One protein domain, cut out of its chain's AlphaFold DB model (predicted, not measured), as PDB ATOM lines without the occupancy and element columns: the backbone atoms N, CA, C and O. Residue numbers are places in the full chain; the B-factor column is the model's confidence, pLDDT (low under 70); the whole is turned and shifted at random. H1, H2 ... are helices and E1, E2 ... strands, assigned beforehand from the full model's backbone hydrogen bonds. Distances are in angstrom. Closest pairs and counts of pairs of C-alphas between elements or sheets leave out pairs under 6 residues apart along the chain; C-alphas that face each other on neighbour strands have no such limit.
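This is residues 172 to 318 of the 354 residues of an uncharacterized protein of Clytia hemisphaerica (UniProt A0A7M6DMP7). One long helix, H6, makes the core of one half of this model, with H3, H4 and H5 packed round it, each crossing it at a steep tilt. Beyond H6's last residues H7 stands across its line, and H7 packs with H2 and the short H1 in the other half, where the single strand E1 passes beside H2. The printed part has 147 residues, with seven named helices and one named strand in the order H1 H2 H3 H4 H5 H6 H7 E1; the class is mostly helix, the helix packing mostly crossed. It is compact, with a radius of gyration of the C-alphas of 15.1 A and spans of 44 by 34 by 28 A.

Look first at H6, residues 261 to 279, the hub, which touches four helices. H5, residues 239 to 251, touches it at a steep tilt of 61 degrees, opposite ways; their closest C-alphas, Ala 245 and Gln 265, are 5.2 A apart. H3, residues 206 to 219, touches it at a steep tilt of 48 degrees, the same way, closest at C-alphas Tyr 215 and Met 271, 6.4 A. H4, residues 226 to 235, touches residues 270 to 277 of H6 alone, closest at C-alphas Gln 232 and Leu 273, 6.8 A. H7, residues 302 to 312, touches H6 at residues 278 to 279 alone, about perpendicular at 82 degrees, closest at C-alphas Thr 279 and Trp 305, 5.4 A. Go on to H2, residues 181 to 196, which touches H7 with residues 188 to 192 alone, closest at C-alphas Phe 188 and Lys 306, 6.9 A. H1, residues 173 to 176, only just touches H7, with 3 pairs of C-alphas within 8 A, closest at Ser 173 and Ile 310, 5.2 A. E1, residues 315 to 318, pairs with no named strand; its closest C-alpha to H2 is Leu 316, 5.7 A from Ala 191. Every O i to N i+4 pair is within hydrogen-bond range in H2, H4, H5, H6 and H7; in H3 it is 7 of 10, and H1 is too short for such a pair.

Find C-alpha 261 at (10.752, -2.823, -31.652); H6 runs 26.7 A to C-alpha 279 at (14.437, -17.928, -53.387). H2 measures 21.9 A, H5 18.2 A and H3 18.0 A. E1 ends at C-alpha 318, (20.756, -29.462, -36.076).

The C-alphas farthest apart, Pro 180 and Ser 257, are 45.2 A apart. The printed part has no cut, and its long link is H6 to H7, residues 280 to 301. Mean pLDDT of the printed part is 89.0, and no printed residue is under 70.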
ATOM      1  N   THR A 172      24.893 -30.572 -42.463       84.44
ATOM      2  CA  THR A 172      25.265 -29.780 -43.637       84.44
ATOM      3  C   THR A 172      24.611 -30.358 -44.886       84.44
ATOM      4  O   THR A 172      24.357 -31.562 -44.975       84.44
ATOM      5  N   SER A 173      24.395 -29.522 -45.903       85.88
ATOM      6  CA  SER A 173      23.892 -29.989 -47.201       85.88
ATOM      7  C   SER A 173      24.775 -31.072 -47.839       85.88
ATOM      8  O   SER A 173      24.277 -31.894 -48.607       85.88
ATOM      9  N   LYS A 174      26.069 -31.134 -47.489       83.38
ATOM     10  CA  LYS A 174      26.998 -32.200 -47.906       83.38
ATOM     11  C   LYS A 174      26.706 -33.541 -47.240       83.38
ATOM     12  O   LYS A 174      26.798 -34.566 -47.907       83.38
ATOM     13  N   LEU A 175      26.392 -33.547 -45.944       85.25
ATOM     14  CA  LEU A 175      26.004 -34.768 -45.236       85.25
ATOM     15  C   LEU A 175      24.648 -35.256 -45.743       85.25
ATOM     16  O   LEU A 175      24.512 -36.425 -46.086       85.25
ATOM     17  N   VAL A 176      23.678 -34.348 -45.873       88.25
ATOM     18  CA  VAL A 176      22.319 -34.689 -46.316       88.25
ATOM     19  C   VAL A 176      22.302 -35.316 -47.713       88.25
ATOM     20  O   VAL A 176      21.568 -36.268 -47.939       88.25
ATOM     21  N   GLN A 177      23.178 -34.880 -48.622       87.94
ATOM     22  CA  GLN A 177      23.330 -35.494 -49.951       87.94
ATOM     23  C   GLN A 177      23.834 -36.945 -49.942       87.94
ATOM     24  O   GLN A 177      23.752 -37.616 -50.967       87.94
ATOM     25  N   LYS A 178      24.374 -37.436 -48.824       86.31
ATOM     26  CA  LYS A 178      24.789 -38.839 -48.675       86.31
ATOM     27  C   LYS A 178      23.670 -39.742 -48.165       86.31
ATOM     28  O   LYS A 178      23.842 -40.959 -48.133       86.31
ATOM     29  N   LEU A 179      22.564 -39.157 -47.716       88.44
ATOM     30  CA  LEU A 179      21.399 -39.902 -47.269       88.44
ATOM     31  C   LEU A 179      20.586 -40.394 -48.479       88.44
ATOM     32  O   LEU A 179      20.674 -39.803 -49.558       88.44
ATOM     33  N   PRO A 180      19.766 -41.446 -48.311       88.88
ATOM     34  CA  PRO A 180      18.759 -41.831 -49.292       88.88
ATOM     35  C   PRO A 180      17.907 -40.639 -49.740       88.88
ATOM     36  O   PRO A 180      17.614 -39.740 -48.948       88.88
ATOM     37  N   GLU A 181      17.477 -40.656 -51.003       89.50
ATOM     38  CA  GLU A 181      16.723 -39.559 -51.627       89.50
ATOM     39  C   GLU A 181      15.473 -39.167 -50.828       89.50
ATOM     40  O   GLU A 181      15.162 -37.982 -50.719       89.50
ATOM     41  N   GLU A 182      14.803 -40.141 -50.213       87.19
ATOM     42  CA  GLU A 182      13.616 -39.919 -49.389       87.19
ATOM     43  C   GLU A 182      13.925 -39.066 -48.145       87.19
ATOM     44  O   GLU A 182      13.217 -38.097 -47.873       87.19
ATOM     45  N   PHE A 183      15.027 -39.346 -47.439       89.06
ATOM     46  CA  PHE A 183      15.460 -38.538 -46.291       89.06
ATOM     47  C   PHE A 183      15.952 -37.170 -46.739       89.06
ATOM     48  O   PHE A 183      15.603 -36.153 -46.147       89.06
ATOM     49  N   CYS A 184      16.753 -37.150 -47.806       89.31
ATOM     50  CA  CYS A 184      17.283 -35.929 -48.391       89.31
ATOM     51  C   CYS A 184      16.144 -34.958 -48.730       89.31
ATOM     52  O   CYS A 184      16.158 -33.811 -48.284       89.31
ATOM     53  N   SER A 185      15.122 -35.439 -49.441       88.62
ATOM     54  CA  SER A 185      13.958 -34.644 -49.841       88.62
ATOM     55  C   SER A 185      13.218 -34.081 -48.633       88.62
ATOM     56  O   SER A 185      13.038 -32.869 -48.563       88.62
ATOM     57  N   GLN A 186      12.906 -34.908 -47.631       88.31
ATOM     58  CA  GLN A 186      12.201 -34.449 -46.428       88.31
ATOM     59  C   GLN A 186      12.990 -33.411 -45.620       88.31
ATOM     60  O   GLN A 186      12.419 -32.430 -45.145       88.31
ATOM     61  N   ILE A 187      14.309 -33.588 -45.478       89.06
ATOM     62  CA  ILE A 187      15.157 -32.624 -44.762       89.06
ATOM     63  C   ILE A 187      15.194 -31.295 -45.515       89.06
ATOM     64  O   ILE A 187      15.051 -30.242 -44.892       89.06
ATOM     65  N   PHE A 188      15.373 -31.322 -46.839       90.38
ATOM     66  CA  PHE A 188      15.378 -30.098 -47.638       90.38
ATOM     67  C   PHE A 188      14.013 -29.408 -47.628       90.38
ATOM     68  O   PHE A 188      13.974 -28.192 -47.474       90.38
ATOM     69  N   GLU A 189      12.911 -30.149 -47.744       89.69
ATOM     70  CA  GLU A 189      11.551 -29.603 -47.673       89.69
ATOM     71  C   GLU A 189      11.287 -28.931 -46.323       89.69
ATOM     72  O   GLU A 189      10.915 -27.758 -46.287       89.69
ATOM     73  N   LYS A 190      11.579 -29.612 -45.206       86.81
ATOM     74  CA  LYS A 190      11.415 -29.051 -43.856       86.81
ATOM     75  C   LYS A 190      12.331 -27.846 -43.627       86.81
ATOM     76  O   LYS A 190      11.904 -26.834 -43.070       86.81
ATOM     77  N   ALA A 191      13.583 -27.916 -44.079       87.75
ATOM     78  CA  ALA A 191      14.512 -26.793 -43.995       87.75
ATOM     79  C   ALA A 191      14.030 -25.601 -44.835       87.75
ATOM     80  O   ALA A 191      14.126 -24.463 -44.380       87.75
ATOM     81  N   TYR A 192      13.453 -25.839 -46.015       90.69
ATOM     82  CA  TYR A 192      12.867 -24.795 -46.853       90.69
ATOM     83  C   TYR A 192      11.629 -24.165 -46.209       90.69
ATOM     84  O   TYR A 192      11.511 -22.941 -46.156       90.69
ATOM     85  N   GLU A 193      10.737 -24.981 -45.650       89.25
ATOM     86  CA  GLU A 193       9.568 -24.529 -44.892       89.25
ATOM     87  C   GLU A 193       9.954 -23.626 -43.719       89.25
ATOM     88  O   GLU A 193       9.306 -22.604 -43.491       89.25
ATOM     89  N   GLN A 194      11.012 -23.983 -42.988       86.19
ATOM     90  CA  GLN A 194      11.549 -23.189 -41.881       86.19
ATOM     91  C   GLN A 194      12.317 -21.954 -42.364       86.19
ATOM     92  O   GLN A 194      12.300 -20.905 -41.718       86.19
ATOM     93  N   PHE A 195      12.994 -22.055 -43.507       89.50
ATOM     94  CA  PHE A 195      13.702 -20.941 -44.118       89.50
ATOM     95  C   PHE A 195      12.713 -19.858 -44.564       89.50
ATOM     96  O   PHE A 195      12.872 -18.695 -44.188       89.50
ATOM     97  N   VAL A 196      11.644 -20.242 -45.266       91.25
ATOM     98  CA  VAL A 196      10.608 -19.333 -45.775       91.25
ATOM     99  C   VAL A 196       9.620 -18.910 -44.682       91.25
ATOM    100  O   VAL A 196       9.247 -17.744 -44.620       91.25
ATOM    101  N   GLY A 197       9.181 -19.810 -43.806       90.94
ATOM    102  CA  GLY A 197       8.109 -19.540 -42.842       90.94
ATOM    103  C   GLY A 197       8.588 -19.095 -41.466       90.94
ATOM    104  O   GLY A 197       9.642 -19.503 -40.984       90.94
ATOM    105  N   ARG A 198       7.788 -18.279 -40.781       91.00
ATOM    106  CA  ARG A 198       7.981 -17.933 -39.368       91.00
ATOM    107  C   ARG A 198       6.970 -18.645 -38.490       91.00
ATOM    108  O   ARG A 198       5.866 -18.967 -38.918       91.00
ATOM    109  N   VAL A 199       7.362 -18.858 -37.237       86.62
ATOM    110  CA  VAL A 199       6.481 -19.420 -36.211       86.62
ATOM    111  C   VAL A 199       5.241 -18.541 -36.079       86.62
ATOM    112  O   VAL A 199       5.358 -17.317 -36.019       86.62
ATOM    113  N   GLU A 200       4.064 -19.158 -36.011       87.56
ATOM    114  CA  GLU A 200       2.803 -18.436 -35.862       87.56
ATOM    115  C   GLU A 200       2.835 -17.513 -34.636       87.56
ATOM    116  O   GLU A 200       3.205 -17.913 -33.529       87.56
ATOM    117  N   ALA A 201       2.423 -16.260 -34.833       89.31
ATOM    118  CA  ALA A 201       2.612 -15.178 -33.866       89.31
ATOM    119  C   ALA A 201       1.888 -15.380 -32.519       89.31
ATOM    120  O   ALA A 201       2.257 -14.777 -31.507       89.31
ATOM    121  N   HIS A 202       0.876 -16.252 -32.490       86.31
ATOM    122  CA  HIS A 202       0.120 -16.583 -31.284       86.31
ATOM    123  C   HIS A 202       0.808 -17.628 -30.392       86.31
ATOM    124  O   HIS A 202       0.398 -17.824 -29.247       86.31
ATOM    125  N   LEU A 203       1.841 -18.313 -30.892       79.12
ATOM    126  CA  LEU A 203       2.561 -19.326 -30.129       79.12
ATOM    127  C   LEU A 203       3.499 -18.656 -29.109       79.12
ATOM    128  O   LEU A 203       4.236 -17.732 -29.461       79.12
ATOM    129  N   PRO A 204       3.554 -19.139 -27.851       77.44
ATOM    130  CA  PRO A 204       4.285 -18.468 -26.769       77.44
ATOM    131  C   PRO A 204       5.809 -18.436 -26.964       77.44
ATOM    132  O   PRO A 204       6.506 -17.699 -26.276       77.44
ATOM    133  N   TYR A 205       6.336 -19.233 -27.893       80.62
ATOM    134  CA  TYR A 205       7.755 -19.311 -28.239       80.62
ATOM    135  C   TYR A 205       8.094 -18.610 -29.567       80.62
ATOM    136  O   TYR A 205       9.244 -18.675 -29.999       80.62
ATOM    137  N   CYS A 206       7.132 -17.939 -30.219       86.56
ATOM    138  CA  CYS A 206       7.336 -17.277 -31.511       86.56
ATOM    139  C   CYS A 206       8.500 -16.275 -31.475       86.56
ATOM    140  O   CYS A 206       9.394 -16.355 -32.319       86.56
ATOM    141  N   TYR A 207       8.522 -15.381 -30.479       90.00
ATOM    142  CA  TYR A 207       9.570 -14.365 -30.339       90.00
ATOM    143  C   TYR A 207      10.959 -15.007 -30.214       90.00
ATOM    144  O   TYR A 207      11.865 -14.705 -30.988       90.00
ATOM    145  N   GLU A 208      11.109 -15.942 -29.271       83.75
ATOM    146  CA  GLU A 208      12.380 -16.617 -28.993       83.75
ATOM    147  C   GLU A 208      12.913 -17.342 -30.234       83.75
ATOM    148  O   GLU A 208      14.063 -17.158 -30.633       83.75
ATOM    149  N   VAL A 209      12.067 -18.136 -30.893       83.00
ATOM    150  CA  VAL A 209      12.481 -18.897 -32.076       83.00
ATOM    151  C   VAL A 209      12.815 -17.959 -33.238       83.00
ATOM    152  O   VAL A 209      13.871 -18.113 -33.848       83.00
ATOM    153  N   THR A 210      11.991 -16.944 -33.499       89.50
ATOM    154  CA  THR A 210      12.194 -16.022 -34.625       89.50
ATOM    155  C   THR A 210      13.480 -15.206 -34.467       89.50
ATOM    156  O   THR A 210      14.333 -15.200 -35.357       89.50
ATOM    157  N   PHE A 211      13.662 -14.539 -33.323       91.69
ATOM    158  CA  PHE A 211      14.735 -13.555 -33.153       91.69
ATOM    159  C   PHE A 211      16.046 -14.142 -32.627       91.69
ATOM    160  O   PHE A 211      17.112 -13.628 -32.977       91.69
ATOM    161  N   ASN A 212      16.005 -15.213 -31.827       83.50
ATOM    162  CA  ASN A 212      17.219 -15.775 -31.220       83.50
ATOM    163  C   ASN A 212      17.766 -16.991 -31.970       83.50
ATOM    164  O   ASN A 212      18.973 -17.248 -31.883       83.50
ATOM    165  N   VAL A 213      16.917 -17.705 -32.721       82.00
ATOM    166  CA  VAL A 213      17.293 -18.923 -33.458       82.00
ATOM    167  C   VAL A 213      17.252 -18.706 -34.972       82.00
ATOM    168  O   VAL A 213      18.290 -18.829 -35.631       82.00
ATOM    169  N   ASN A 214      16.093 -18.358 -35.542       86.12
ATOM    170  CA  ASN A 214      15.932 -18.259 -36.993       86.12
ATOM    171  C   ASN A 214      16.762 -17.124 -37.584       86.12
ATOM    172  O   ASN A 214      17.466 -17.374 -38.555       86.12
ATOM    173  N   TYR A 215      16.770 -15.933 -36.976       90.75
ATOM    174  CA  TYR A 215      17.581 -14.808 -37.457       90.75
ATOM    175  C   TYR A 215      19.051 -15.197 -37.673       90.75
ATOM    176  O   TYR A 215      19.577 -15.056 -38.773       90.75
ATOM    177  N   LYS A 216      19.698 -15.785 -36.659       85.38
ATOM    178  CA  LYS A 216      21.099 -16.232 -36.760       85.38
ATOM    179  C   LYS A 216      21.290 -17.290 -37.846       85.38
ATOM    180  O   LYS A 216      22.288 -17.265 -38.554       85.38
ATOM    181  N   THR A 217      20.343 -18.218 -37.963       82.25
ATOM    182  CA  THR A 217      20.408 -19.311 -38.942       82.25
ATOM    183  C   THR A 217      20.261 -18.790 -40.370       82.25
ATOM    184  O   THR A 217      21.043 -19.166 -41.231       82.25
ATOM    185  N   ILE A 218      19.314 -17.883 -40.612       88.75
ATOM    186  CA  ILE A 218      19.036 -17.302 -41.930       88.75
ATOM    187  C   ILE A 218      20.191 -16.414 -42.388       88.75
ATOM    188  O   ILE A 218      20.646 -16.548 -43.520       88.75
ATOM    189  N   MET A 219      20.721 -15.556 -41.511       89.94
ATOM    190  CA  MET A 219      21.821 -14.658 -41.885       89.94
ATOM    191  C   MET A 219      23.096 -15.415 -42.290       89.94
ATOM    192  O   MET A 219      23.845 -14.925 -43.131       89.94
ATOM    193  N   ARG A 220      23.315 -16.636 -41.781       83.62
ATOM    194  CA  ARG A 220      24.439 -17.493 -42.203       83.62
ATOM    195  C   ARG A 220      24.396 -17.891 -43.679       83.62
ATOM    196  O   ARG A 220      25.440 -18.205 -44.235       83.62
ATOM    197  N   TYR A 221      23.231 -17.870 -44.330       84.31
ATOM    198  CA  TYR A 221      23.140 -18.193 -45.759       84.31
ATOM    199  C   TYR A 221      23.749 -17.112 -46.664       84.31
ATOM    200  O   TYR A 221      24.053 -17.373 -47.827       84.31
ATOM    201  N   VAL A 222      23.912 -15.895 -46.146       87.69
ATOM    202  CA  VAL A 222      24.392 -14.726 -46.897       87.69
ATOM    203  C   VAL A 222      25.637 -14.098 -46.271       87.69
ATOM    204  O   VAL A 222      26.074 -13.029 -46.695       87.69
ATOM    205  N   GLU A 223      26.221 -14.744 -45.263       84.56
ATOM    206  CA  GLU A 223      27.412 -14.253 -44.575       84.56
ATOM    207  C   GLU A 223      28.582 -14.118 -45.565       84.56
ATOM    208  O   GLU A 223      28.934 -15.060 -46.273       84.56
ATOM    209  N   GLY A 224      29.152 -12.913 -45.663       82.56
ATOM    210  CA  GLY A 224      30.219 -12.602 -46.620       82.56
ATOM    211  C   GLY A 224      29.774 -12.470 -48.085       82.56
ATOM    212  O   GLY A 224      30.626 -12.377 -48.970       82.56
ATOM    213  N   ASN A 225      28.468 -12.449 -48.378       85.81
ATOM    214  CA  ASN A 225      27.957 -12.300 -49.740       85.81
ATOM    215  C   ASN A 225      27.796 -10.817 -50.133       85.81
ATOM    216  O   ASN A 225      26.802 -10.169 -49.805       85.81
ATOM    217  N   ASN A 226      28.751 -10.293 -50.910       88.12
ATOM    218  CA  ASN A 226      28.739  -8.901 -51.380       88.12
ATOM    219  C   ASN A 226      27.520  -8.550 -52.256       88.12
ATOM    220  O   ASN A 226      27.068  -7.407 -52.245       88.12
ATOM    221  N   HIS A 227      26.963  -9.508 -53.007       88.56
ATOM    222  CA  HIS A 227      25.756  -9.260 -53.804       88.56
ATOM    223  C   HIS A 227      24.533  -9.060 -52.914       88.56
ATOM    224  O   HIS A 227      23.720  -8.176 -53.182       88.56
ATOM    225  N   PHE A 228      24.429  -9.843 -51.838       92.19
ATOM    226  CA  PHE A 228      23.373  -9.654 -50.855       92.19
ATOM    227  C   PHE A 228      23.510  -8.312 -50.128       92.19
ATOM    228  O   PHE A 228      22.500  -7.654 -49.917       92.19
ATOM    229  N   GLN A 229      24.729  -7.863 -49.803       91.62
ATOM    230  CA  GLN A 229      24.927  -6.556 -49.165       91.62
ATOM    231  C   GLN A 229      24.363  -5.412 -50.024       91.62
ATOM    232  O   GLN A 229      23.580  -4.606 -49.531       91.62
ATOM    233  N   ASN A 230      24.672  -5.404 -51.326       91.38
ATOM    234  CA  ASN A 230      24.125  -4.410 -52.256       91.38
ATOM    235  C   ASN A 230      22.593  -4.496 -52.354       91.38
ATOM    236  O   ASN A 230      21.912  -3.474 -52.332       91.38
ATOM    237  N   TYR A 231      22.049  -5.717 -52.424       92.31
ATOM    238  CA  TYR A 231      20.602  -5.948 -52.430       92.31
ATOM    239  C   TYR A 231      19.943  -5.432 -51.140       92.31
ATOM    240  O   TYR A 231      18.899  -4.784 -51.167       92.31
ATOM    241  N   GLN A 232      20.567  -5.664 -49.986       92.81
ATOM    242  CA  GLN A 232      20.072  -5.166 -48.712       92.81
ATOM    243  C   GLN A 232      20.049  -3.635 -48.683       92.81
ATOM    244  O   GLN A 232      19.037  -3.061 -48.281       92.81
ATOM    245  N   ASP A 233      21.112  -2.974 -49.136       91.50
ATOM    246  CA  ASP A 233      21.199  -1.510 -49.142       91.50
ATOM    247  C   ASP A 233      20.139  -0.870 -50.056       91.50
ATOM    248  O   ASP A 233      19.560   0.163 -49.712       91.50
ATOM    249  N   GLU A 234      19.821  -1.518 -51.181       92.81
ATOM    250  CA  GLU A 234      18.795  -1.068 -52.126       92.81
ATOM    251  C   GLU A 234      17.367  -1.230 -51.574       92.81
ATOM    252  O   GLU A 234      16.542  -0.319 -51.691       92.81
ATOM    253  N   TYR A 235      17.055  -2.370 -50.946       92.88
ATOM    254  CA  TYR A 235      15.663  -2.745 -50.665       92.88
ATOM    255  C   TYR A 235      15.228  -2.614 -49.198       92.88
ATOM    256  O   TYR A 235      14.021  -2.505 -48.947       92.88
ATOM    257  N   CYS A 236      16.148  -2.583 -48.221       90.50
ATOM    258  CA  CYS A 236      15.834  -2.668 -46.780       90.50
ATOM    259  C   CYS A 236      14.900  -1.561 -46.271       90.50
ATOM    260  O   CYS A 236      14.068  -1.799 -45.393       90.50
ATOM    261  N   ASN A 237      14.962  -0.371 -46.869       90.19
ATOM    262  CA  ASN A 237      14.131   0.769 -46.476       90.19
ATOM    263  C   ASN A 237      12.803   0.870 -47.246       90.19
ATOM    264  O   ASN A 237      12.093   1.869 -47.126       90.19
ATOM    265  N   SER A 238      12.437  -0.141 -48.040       93.50
ATOM    266  CA  SER A 238      11.184  -0.104 -48.796       93.50
ATOM    267  C   SER A 238       9.949  -0.105 -47.881       93.50
ATOM    268  O   SER A 238       9.866  -0.819 -46.878       93.50
ATOM    269  N   SER A 239       8.926   0.662 -48.267       93.81
ATOM    270  CA  SER A 239       7.662   0.766 -47.517       93.81
ATOM    271  C   SER A 239       6.914  -0.567 -47.407       93.81
ATOM    272  O   SER A 239       6.151  -0.785 -46.466       93.81
ATOM    273  N   ARG A 240       7.119  -1.486 -48.360       93.69
ATOM    274  CA  ARG A 240       6.580  -2.849 -48.291       93.69
ATOM    275  C   ARG A 240       7.211  -3.626 -47.137       93.69
ATOM    276  O   ARG A 240       6.469  -4.163 -46.323       93.69
ATOM    277  N   LEU A 241       8.541  -3.663 -47.050       93.50
ATOM    278  CA  LEU A 241       9.235  -4.409 -45.998       93.50
ATOM    279  C   LEU A 241       8.947  -3.848 -44.612       93.50
ATOM    280  O   LEU A 241       8.698  -4.627 -43.699       93.50
ATOM    281  N   SER A 242       8.912  -2.520 -44.468       94.69
ATOM    282  CA  SER A 242       8.534  -1.891 -43.199       94.69
ATOM    283  C   SER A 242       7.144  -2.331 -42.744       94.69
ATOM    284  O   SER A 242       7.012  -2.781 -41.615       94.69
ATOM    285  N   ARG A 243       6.142  -2.338 -43.636       95.31
ATOM    286  CA  ARG A 243       4.789  -2.814 -43.297       95.31
ATOM    287  C   ARG A 243       4.741  -4.297 -42.931       95.31
ATOM    288  O   ARG A 243       4.029  -4.667 -42.006       95.31
ATOM    289  N   LEU A 244       5.468  -5.148 -43.660       95.44
ATOM    290  CA  LEU A 244       5.519  -6.585 -43.366       95.44
ATOM    291  C   LEU A 244       6.149  -6.849 -41.994       95.44
ATOM    292  O   LEU A 244       5.583  -7.594 -41.196       95.44
ATOM    293  N   ALA A 245       7.294  -6.219 -41.723       96.25
ATOM    294  CA  ALA A 245       8.025  -6.366 -40.471       96.25
ATOM    295  C   ALA A 245       7.236  -5.814 -39.276       96.25
ATOM    296  O   ALA A 245       7.097  -6.511 -38.273       96.25
ATOM    297  N   GLU A 246       6.685  -4.606 -39.400       96.44
ATOM    298  CA  GLU A 246       5.862  -3.968 -38.369       96.44
ATOM    299  C   GLU A 246       4.642  -4.830 -38.036       96.44
ATOM    300  O   GLU A 246       4.452  -5.217 -36.887       96.44
ATOM    301  N   HIS A 247       3.854  -5.223 -39.039       96.62
ATOM    302  CA  HIS A 247       2.633  -5.985 -38.788       96.62
ATOM    303  C   HIS A 247       2.909  -7.372 -38.192       96.62
ATOM    304  O   HIS A 247       2.182  -7.806 -37.297       96.62
ATOM    305  N   PHE A 248       3.952  -8.076 -38.652       96.25
ATOM    306  CA  PHE A 248       4.337  -9.340 -38.023       96.25
ATOM    307  C   PHE A 248       4.758  -9.115 -36.567       96.25
ATOM    308  O   PHE A 248       4.243  -9.794 -35.679       96.25
ATOM    309  N   TYR A 249       5.640  -8.144 -36.306       96.50
ATOM    310  CA  TYR A 249       6.113  -7.833 -34.957       96.50
ATOM    311  C   TYR A 249       4.952  -7.496 -34.013       96.50
ATOM    312  O   TYR A 249       4.848  -8.082 -32.934       96.50
ATOM    313  N   GLU A 250       4.032  -6.627 -34.431       95.94
ATOM    314  CA  GLU A 250       2.860  -6.258 -33.633       95.94
ATOM    315  C   GLU A 250       1.959  -7.463 -33.336       95.94
ATOM    316  O   GLU A 250       1.477  -7.599 -32.212       95.94
ATOM    317  N   SER A 251       1.831  -8.412 -34.271       95.56
ATOM    318  CA  SER A 251       1.014  -9.620 -34.079       95.56
ATOM    319  C   SER A 251       1.552 -10.619 -33.041       95.56
ATOM    320  O   SER A 251       0.806 -11.496 -32.601       95.56
ATOM    321  N   ILE A 252       2.823 -10.510 -32.625       94.19
ATOM    322  CA  ILE A 252       3.428 -11.421 -31.638       94.19
ATOM    323  C   ILE A 252       2.782 -11.218 -30.264       94.19
ATOM    324  O   ILE A 252       2.933 -10.159 -29.650       94.19
ATOM    325  N   VAL A 253       2.127 -12.264 -29.753       90.38
ATOM    326  CA  VAL A 253       1.346 -12.212 -28.502       90.38
ATOM    327  C   VAL A 253       2.235 -12.123 -27.259       90.38
ATOM    328  O   VAL A 253       1.905 -11.412 -26.313       90.38
ATOM    329  N   VAL A 254       3.368 -12.831 -27.251       88.50
ATOM    330  CA  VAL A 254       4.292 -12.873 -26.108       88.50
ATOM    331  C   VAL A 254       5.627 -12.260 -26.513       88.50
ATOM    332  O   VAL A 254       6.407 -12.877 -27.238       88.50
ATOM    333  N   LYS A 255       5.890 -11.045 -26.026       91.56
ATOM    334  CA  LYS A 255       7.169 -10.342 -26.174       91.56
ATOM    335  C   LYS A 255       7.848 -10.245 -24.801       91.56
ATOM    336  O   LYS A 255       7.167  -9.924 -23.825       91.56
ATOM    337  N   PRO A 256       9.152 -10.537 -24.683       89.88
ATOM    338  CA  PRO A 256       9.854 -10.395 -23.416       89.88
ATOM    339  C   PRO A 256      10.100  -8.913 -23.082       89.88
ATOM    340  O   PRO A 256      10.048  -8.055 -23.960       89.88
ATOM    341  N   SER A 257      10.392  -8.595 -21.817       88.88
ATOM    342  CA  SER A 257      10.566  -7.203 -21.362       88.88
ATOM    343  C   SER A 257      11.739  -6.478 -22.030       88.88
ATOM    344  O   SER A 257      11.715  -5.258 -22.146       88.88
ATOM    345  N   GLN A 258      12.747  -7.223 -22.485       89.81
ATOM    346  CA  GLN A 258      13.897  -6.712 -23.230       89.81
ATOM    347  C   GLN A 258      13.664  -6.572 -24.745       89.81
ATOM    348  O   GLN A 258      14.615  -6.269 -25.466       89.81
ATOM    349  N   ALA A 259      12.455  -6.842 -25.251       91.94
ATOM    350  CA  ALA A 259      12.156  -6.700 -26.674       91.94
ATOM    351  C   ALA A 259      12.364  -5.253 -27.139       91.94
ATOM    352  O   ALA A 259      12.004  -4.303 -26.443       91.94
ATOM    353  N   ASN A 260      12.936  -5.085 -28.331       95.31
ATOM    354  CA  ASN A 260      13.222  -3.772 -28.895       95.31
ATOM    355  C   ASN A 260      12.613  -3.697 -30.293       95.31
ATOM    356  O   ASN A 260      13.113  -4.330 -31.219       95.31
ATOM    357  N   SER A 261      11.545  -2.906 -30.423       95.00
ATOM    358  CA  SER A 261      10.752  -2.823 -31.652       95.00
ATOM    359  C   SER A 261      11.601  -2.467 -32.871       95.00
ATOM    360  O   SER A 261      11.576  -3.192 -33.862       95.00
ATOM    361  N   ASP A 262      12.431  -1.427 -32.780       95.44
ATOM    362  CA  ASP A 262      13.242  -0.969 -33.912       95.44
ATOM    363  C   ASP A 262      14.275  -2.023 -34.334       95.44
ATOM    364  O   ASP A 262      14.433  -2.330 -35.520       95.44
ATOM    365  N   LEU A 263      14.968  -2.617 -33.358       95.88
ATOM    366  CA  LEU A 263      15.960  -3.658 -33.610       95.88
ATOM    367  C   LEU A 263      15.313  -4.913 -34.210       95.88
ATOM    368  O   LEU A 263      15.827  -5.473 -35.179       95.88
ATOM    369  N   ASP A 264      14.200  -5.363 -33.644       96.88
ATOM    370  CA  ASP A 264      13.536  -6.601 -34.038       96.88
ATOM    371  C   ASP A 264      12.828  -6.455 -35.392       96.88
ATOM    372  O   ASP A 264      12.932  -7.342 -36.243       96.88
ATOM    373  N   GLN A 265      12.218  -5.303 -35.678       96.69
ATOM    374  CA  GLN A 265      11.705  -5.006 -37.016       96.69
ATOM    375  C   GLN A 265      12.824  -4.976 -38.063       96.69
ATOM    376  O   GLN A 265      12.650  -5.507 -39.160       96.69
ATOM    377  N   ASN A 266      13.999  -4.429 -37.740       95.94
ATOM    378  CA  ASN A 266      15.141  -4.470 -38.656       95.94
ATOM    379  C   ASN A 266      15.642  -5.902 -38.902       95.94
ATOM    380  O   ASN A 266      15.924  -6.257 -40.048       95.94
ATOM    381  N   LYS A 267      15.668  -6.762 -37.874       96.31
ATOM    382  CA  LYS A 267      15.957  -8.197 -38.054       96.31
ATOM    383  C   LYS A 267      14.932  -8.881 -38.961       96.31
ATOM    384  O   LYS A 267      15.319  -9.690 -39.802       96.31
ATOM    385  N   LEU A 268      13.641  -8.562 -38.822       96.69
ATOM    386  CA  LEU A 268      12.587  -9.090 -39.700       96.69
ATOM    387  C   LEU A 268      12.805  -8.672 -41.152       96.69
ATOM    388  O   LEU A 268      12.766  -9.530 -42.030       96.69
ATOM    389  N   LYS A 269      13.096  -7.390 -41.408       96.62
ATOM    390  CA  LYS A 269      13.404  -6.895 -42.760       96.62
ATOM    391  C   LYS A 269      14.574  -7.655 -43.379       96.62
ATOM    392  O   LYS A 269      14.469  -8.104 -44.516       96.62
ATOM    393  N   GLN A 270      15.653  -7.851 -42.622       95.88
ATOM    394  CA  GLN A 270      16.817  -8.612 -43.080       95.88
ATOM    395  C   GLN A 270      16.464 -10.070 -43.389       95.88
ATOM    396  O   GLN A 270      16.796 -10.548 -44.468       95.88
ATOM    397  N   MET A 271      15.734 -10.766 -42.509       96.00
ATOM    398  CA  MET A 271      15.298 -12.143 -42.786       96.00
ATOM    399  C   MET A 271      14.421 -12.231 -44.032       96.00
ATOM    400  O   MET A 271      14.614 -13.136 -44.838       96.00
ATOM    401  N   ILE A 272      13.472 -11.304 -44.195       96.00
ATOM    402  CA  ILE A 272      12.616 -11.252 -45.382       96.00
ATOM    403  C   ILE A 272      13.482 -11.088 -46.632       96.00
ATOM    404  O   ILE A 272      13.346 -11.870 -47.566       96.00
ATOM    405  N   LEU A 273      14.416 -10.135 -46.628       95.94
ATOM    406  CA  LEU A 273      15.319  -9.904 -47.754       95.94
ATOM    407  C   LEU A 273      16.172 -11.122 -48.092       95.94
ATOM    408  O   LEU A 273      16.320 -11.423 -49.269       95.94
ATOM    409  N   VAL A 274      16.718 -11.824 -47.095       94.38
ATOM    410  CA  VAL A 274      17.497 -13.049 -47.339       94.38
ATOM    411  C   VAL A 274      16.638 -14.107 -48.022       94.38
ATOM    412  O   VAL A 274      17.079 -14.723 -48.991       94.38
ATOM    413  N   VAL A 275      15.406 -14.307 -47.545       93.56
ATOM    414  CA  VAL A 275      14.479 -15.272 -48.147       93.56
ATOM    415  C   VAL A 275      14.159 -14.885 -49.585       93.56
ATOM    416  O   VAL A 275      14.289 -15.718 -50.479       93.56
ATOM    417  N   GLU A 276      13.787 -13.634 -49.833       93.44
ATOM    418  CA  GLU A 276      13.454 -13.153 -51.176       93.44
ATOM    419  C   GLU A 276      14.665 -13.192 -52.119       93.44
ATOM    420  O   GLU A 276      14.529 -13.590 -53.269       93.44
ATOM    421  N   PHE A 277      15.864 -12.878 -51.625       92.44
ATOM    422  CA  PHE A 277      17.107 -12.933 -52.395       92.44
ATOM    423  C   PHE A 277      17.482 -14.361 -52.807       92.44
ATOM    424  O   PHE A 277      17.851 -14.597 -53.954       92.44
ATOM    425  N   LEU A 278      17.403 -15.325 -51.882       90.00
ATOM    426  CA  LEU A 278      17.836 -16.701 -52.150       90.00
ATOM    427  C   LEU A 278      16.795 -17.537 -52.881       90.00
ATOM    428  O   LEU A 278      17.161 -18.479 -53.582       90.00
ATOM    429  N   THR A 279      15.517 -17.218 -52.700       90.50
ATOM    430  CA  THR A 279      14.437 -17.928 -53.387       90.50
ATOM    431  C   THR A 279      13.978 -17.212 -54.640       90.50
ATOM    432  O   THR A 279      13.323 -17.850 -55.438       90.50
ATOM    433  N   GLU A 280      14.243 -15.920 -54.836       89.12
ATOM    434  CA  GLU A 280      13.623 -15.119 -55.909       89.12
ATOM    435  C   GLU A 280      12.078 -15.067 -55.799       89.12
ATOM    436  O   GLU A 280      11.364 -14.812 -56.770       89.12
ATOM    437  N   GLY A 281      11.538 -15.358 -54.609       90.31
ATOM    438  CA  GLY A 281      10.121 -15.230 -54.267       90.31
ATOM    439  C   GLY A 281       9.829 -13.954 -53.473       90.31
ATOM    440  O   GLY A 281      10.713 -13.138 -53.226       90.31
ATOM    441  N   TYR A 282       8.575 -13.778 -53.052       91.56
ATOM    442  CA  TYR A 282       8.177 -12.675 -52.172       91.56
ATOM    443  C   TYR A 282       6.995 -13.043 -51.277       91.56
ATOM    444  O   TYR A 282       6.108 -13.814 -51.666       91.56
ATOM    445  N   TYR A 283       6.957 -12.462 -50.077       92.88
ATOM    446  CA  TYR A 283       5.826 -12.637 -49.164       92.88
ATOM    447  C   TYR A 283       4.598 -11.876 -49.667       92.88
ATOM    448  O   TYR A 283       4.673 -10.693 -50.012       92.88
ATOM    449  N   ARG A 284       3.457 -12.570 -49.701       88.00
ATOM    450  CA  ARG A 284       2.162 -12.021 -50.134       88.00
ATOM    451  C   ARG A 284       1.457 -11.259 -49.017       88.00
ATOM    452  O   ARG A 284       0.670 -10.362 -49.309       88.00
ATOM    453  N   ASP A 285       1.743 -11.605 -47.766       88.69
ATOM    454  CA  ASP A 285       1.194 -10.948 -46.588       88.69
ATOM    455  C   ASP A 285       2.192 -10.913 -45.424       88.69
ATOM    456  O   ASP A 285       3.305 -11.435 -45.488       88.69
ATOM    457  N   SER A 286       1.772 -10.247 -44.356       88.94
ATOM    458  CA  SER A 286       2.527  -9.997 -43.134       88.94
ATOM    459  C   SER A 286       2.432 -11.118 -42.097       88.94
ATOM    460  O   SER A 286       2.947 -10.959 -40.993       88.94
ATOM    461  N   THR A 287       1.787 -12.247 -42.409       87.88
ATOM    462  CA  THR A 287       1.797 -13.419 -41.517       87.88
ATOM    463  C   THR A 287       3.151 -14.130 -41.539       87.88
ATOM    464  O   THR A 287       3.468 -14.880 -40.613       87.88
ATOM    465  N   LEU A 288       3.936 -13.889 -42.600       89.31
ATOM    466  CA  LEU A 288       5.243 -14.493 -42.869       89.31
ATOM    467  C   LEU A 288       5.226 -16.027 -42.760       89.31
ATOM    468  O   LEU A 288       6.234 -16.641 -42.419       89.31
ATOM    469  N   GLN A 289       4.076 -16.649 -43.027       87.81
ATOM    470  CA  GLN A 289       3.921 -18.101 -43.020       87.81
ATOM    471  C   GLN A 289       4.530 -18.724 -44.284       87.81
ATOM    472  O   GLN A 289       4.660 -18.069 -45.322       87.81
ATOM    473  N   ASN A 290       4.918 -19.999 -44.200       80.31
ATOM    474  CA  ASN A 290       5.350 -20.768 -45.370       80.31
ATOM    475  C   ASN A 290       4.150 -21.244 -46.201       80.31
ATOM    476  O   ASN A 290       3.002 -21.181 -45.773       80.31
ATOM    477  N   GLY A 291       4.423 -21.726 -47.413       79.00
ATOM    478  CA  GLY A 291       3.420 -22.309 -48.298       79.00
ATOM    479  C   GLY A 291       2.936 -21.369 -49.410       79.00
ATOM    480  O   GLY A 291       3.050 -20.142 -49.321       79.00
ATOM    481  N   PRO A 292       2.350 -21.930 -50.486       78.50
ATOM    482  CA  PRO A 292       2.066 -21.207 -51.732       78.50
ATOM    483  C   PRO A 292       1.027 -20.084 -51.592       78.50
ATOM    484  O   PRO A 292       0.987 -19.164 -52.414       78.50
ATOM    485  N   LYS A 293       0.188 -20.145 -50.549       85.12
ATOM    486  CA  LYS A 293      -0.796 -19.105 -50.219       85.12
ATOM    487  C   LYS A 293      -0.137 -17.831 -49.683       85.12
ATOM    488  O   LYS A 293      -0.635 -16.743 -49.956       85.12
ATOM    489  N   TYR A 294       0.966 -17.976 -48.956       87.00
ATOM    490  CA  TYR A 294       1.612 -16.902 -48.199       87.00
ATOM    491  C   TYR A 294       2.909 -16.427 -48.867       87.00
ATOM    492  O   TYR A 294       3.279 -15.259 -48.752       87.00
ATOM    493  N   PHE A 295       3.545 -17.295 -49.658       88.56
ATOM    494  CA  PHE A 295       4.788 -17.014 -50.364       88.56
ATOM    495  C   PHE A 295       4.649 -17.255 -51.873       88.56
ATOM    496  O   PHE A 295       4.246 -18.329 -52.331       88.56
ATOM    497  N   ALA A 296       4.932 -16.234 -52.679       87.38
ATOM    498  CA  ALA A 296       4.892 -16.349 -54.131       87.38
ATOM    499  C   ALA A 296       6.008 -17.270 -54.640       87.38
ATOM    500  O   ALA A 296       7.114 -17.268 -54.114       87.38
ATOM    501  N   MET A 297       5.698 -18.059 -55.677       86.00
ATOM    502  CA  MET A 297       6.639 -18.992 -56.317       86.00
ATOM    503  C   MET A 297       7.205 -20.083 -55.385       86.00
ATOM    504  O   MET A 297       8.168 -20.753 -55.745       86.00
ATOM    505  N   TYR A 298       6.539 -20.340 -54.250       84.56
ATOM    506  CA  TYR A 298       6.954 -21.290 -53.211       84.56
ATOM    507  C   TYR A 298       7.521 -22.617 -53.742       84.56
ATOM    508  O   TYR A 298       8.667 -22.936 -53.452       84.56
ATOM    509  N   HIS A 299       6.772 -23.357 -54.566       83.00
ATOM    510  CA  HIS A 299       7.249 -24.637 -55.113       83.00
ATOM    511  C   HIS A 299       8.276 -24.475 -56.237       83.00
ATOM    512  O   HIS A 299       9.195 -25.275 -56.350       83.00
ATOM    513  N   ARG A 300       8.132 -23.438 -57.073       81.94
ATOM    514  CA  ARG A 300       9.018 -23.221 -58.228       81.94
ATOM    515  C   ARG A 300      10.453 -22.938 -57.789       81.94
ATOM    516  O   ARG A 300      11.390 -23.306 -58.485       81.94
ATOM    517  N   ASN A 301      10.596 -22.299 -56.636       87.00
ATOM    518  CA  ASN A 301      11.867 -21.767 -56.171       87.00
ATOM    519  C   ASN A 301      12.589 -22.700 -55.193       87.00
ATOM    520  O   ASN A 301      13.735 -22.437 -54.835       87.00
ATOM    521  N   PHE A 302      11.944 -23.804 -54.802       90.19
ATOM    522  CA  PHE A 302      12.530 -24.817 -53.931       90.19
ATOM    523  C   PHE A 302      13.813 -25.409 -54.523       90.19
ATOM    524  O   PHE A 302      14.842 -25.403 -53.856       90.19
ATOM    525  N   GLU A 303      13.787 -25.846 -55.786       88.56
ATOM    526  CA  GLU A 303      14.960 -26.459 -56.428       88.56
ATOM    527  C   GLU A 303      16.126 -25.472 -56.573       88.56
ATOM    528  O   GLU A 303      17.267 -25.818 -56.277       88.56
ATOM    529  N   GLY A 304      15.847 -24.213 -56.932       87.75
ATOM    530  CA  GLY A 304      16.877 -23.172 -57.008       87.75
ATOM    531  C   GLY A 304      17.492 -22.856 -55.640       87.75
ATOM    532  O   GLY A 304      18.710 -22.738 -55.509       87.75
ATOM    533  N   TRP A 305      16.666 -22.779 -54.591       91.06
ATOM    534  CA  TRP A 305      17.148 -22.627 -53.216       91.06
ATOM    535  C   TRP A 305      17.975 -23.837 -52.762       91.06
ATOM    536  O   TRP A 305      19.049 -23.664 -52.178       91.06
ATOM    537  N   LYS A 306      17.517 -25.056 -53.062       90.56
ATOM    538  CA  LYS A 306      18.196 -26.315 -52.734       90.56
ATOM    539  C   LYS A 306      19.567 -26.384 -53.398       90.56
ATOM    540  O   LYS A 306      20.554 -26.630 -52.709       90.56
ATOM    541  N   GLU A 307      19.659 -26.089 -54.693       88.50
ATOM    542  CA  GLU A 307      20.926 -26.058 -55.433       88.50
ATOM    543  C   GLU A 307      21.907 -25.038 -54.837       88.50
ATOM    544  O   GLU A 307      23.063 -25.367 -54.561       88.50
ATOM    545  N   ARG A 308      21.447 -23.811 -54.551       85.88
ATOM    546  CA  ARG A 308      22.281 -22.780 -53.907       85.88
ATOM    547  C   ARG A 308      22.786 -23.240 -52.537       85.88
ATOM    548  O   ARG A 308      23.972 -23.095 -52.258       85.88
ATOM    549  N   THR A 309      21.911 -23.832 -51.727       86.62
ATOM    550  CA  THR A 309      22.205 -24.348 -50.376       86.62
ATOM    551  C   THR A 309      23.200 -25.515 -50.397       86.62
ATOM    552  O   THR A 309      24.054 -25.652 -49.512       86.62
ATOM    553  N   ILE A 310      23.122 -26.358 -51.426       86.81
ATOM    554  CA  ILE A 310      24.093 -27.419 -51.703       86.81
ATOM    555  C   ILE A 310      25.457 -26.815 -52.053       86.81
ATOM    556  O   ILE A 310      26.457 -27.156 -51.416       86.81
ATOM    557  N   ASN A 311      25.494 -25.884 -53.005       82.94
ATOM    558  CA  ASN A 311      26.733 -25.287 -53.505       82.94
ATOM    559  C   ASN A 311      27.468 -24.457 -52.442       82.94
ATOM    560  O   ASN A 311      28.699 -24.444 -52.409       82.94
ATOM    561  N   SER A 312      26.734 -23.802 -51.543       77.94
ATOM    562  CA  SER A 312      27.302 -23.031 -50.434       77.94
ATOM    563  C   SER A 312      27.697 -23.882 -49.222       77.94
ATOM    564  O   SER A 312      28.394 -23.390 -48.336       77.94
ATOM    565  N   GLY A 313      27.276 -25.153 -49.149       78.50
ATOM    566  CA  GLY A 313      27.523 -26.003 -47.981       78.50
ATOM    567  C   GLY A 313      26.785 -25.541 -46.719       78.50
ATOM    568  O   GLY A 313      27.276 -25.767 -45.613       78.50
ATOM    569  N   CYS A 314      25.647 -24.857 -46.873       77.81
ATOM    570  CA  CYS A 314      24.937 -24.251 -45.750       77.81
ATOM    571  C   CYS A 314      24.411 -25.299 -44.737       77.81
ATOM    572  O   CYS A 314      24.009 -26.404 -45.121       77.81
ATOM    573  N   PRO A 315      24.377 -24.946 -43.437       80.75
ATOM    574  CA  PRO A 315      23.644 -25.683 -42.408       80.75
ATOM    575  C   PRO A 315      22.144 -25.774 -42.714       80.75
ATOM    576  O   PRO A 315      21.520 -24.749 -42.989       80.75
ATOM    577  N   LEU A 316      21.558 -26.969 -42.600       82.81
ATOM    578  CA  LEU A 316      20.123 -27.183 -42.817       82.81
ATOM    579  C   LEU A 316      19.353 -27.223 -41.495       82.81
ATOM    580  O   LEU A 316      18.553 -26.338 -41.208       82.81
ATOM    581  N   THR A 317      19.642 -28.220 -40.666       79.94
ATOM    582  CA  THR A 317      18.999 -28.443 -39.364       79.94
ATOM    583  C   THR A 317      20.032 -28.992 -38.375       79.94
ATOM    584  O   THR A 317      21.028 -29.566 -38.819       79.94
ATOM    585  N   PRO A 318      19.889 -28.807 -37.054       82.00
ATOM    586  CA  PRO A 318      20.756 -29.462 -36.076       82.00
ATOM    587  C   PRO A 318      20.700 -30.995 -36.156       82.00
ATOM    588  O   PRO A 318      19.643 -31.567 -36.386       82.00
TER     589      PRO A 318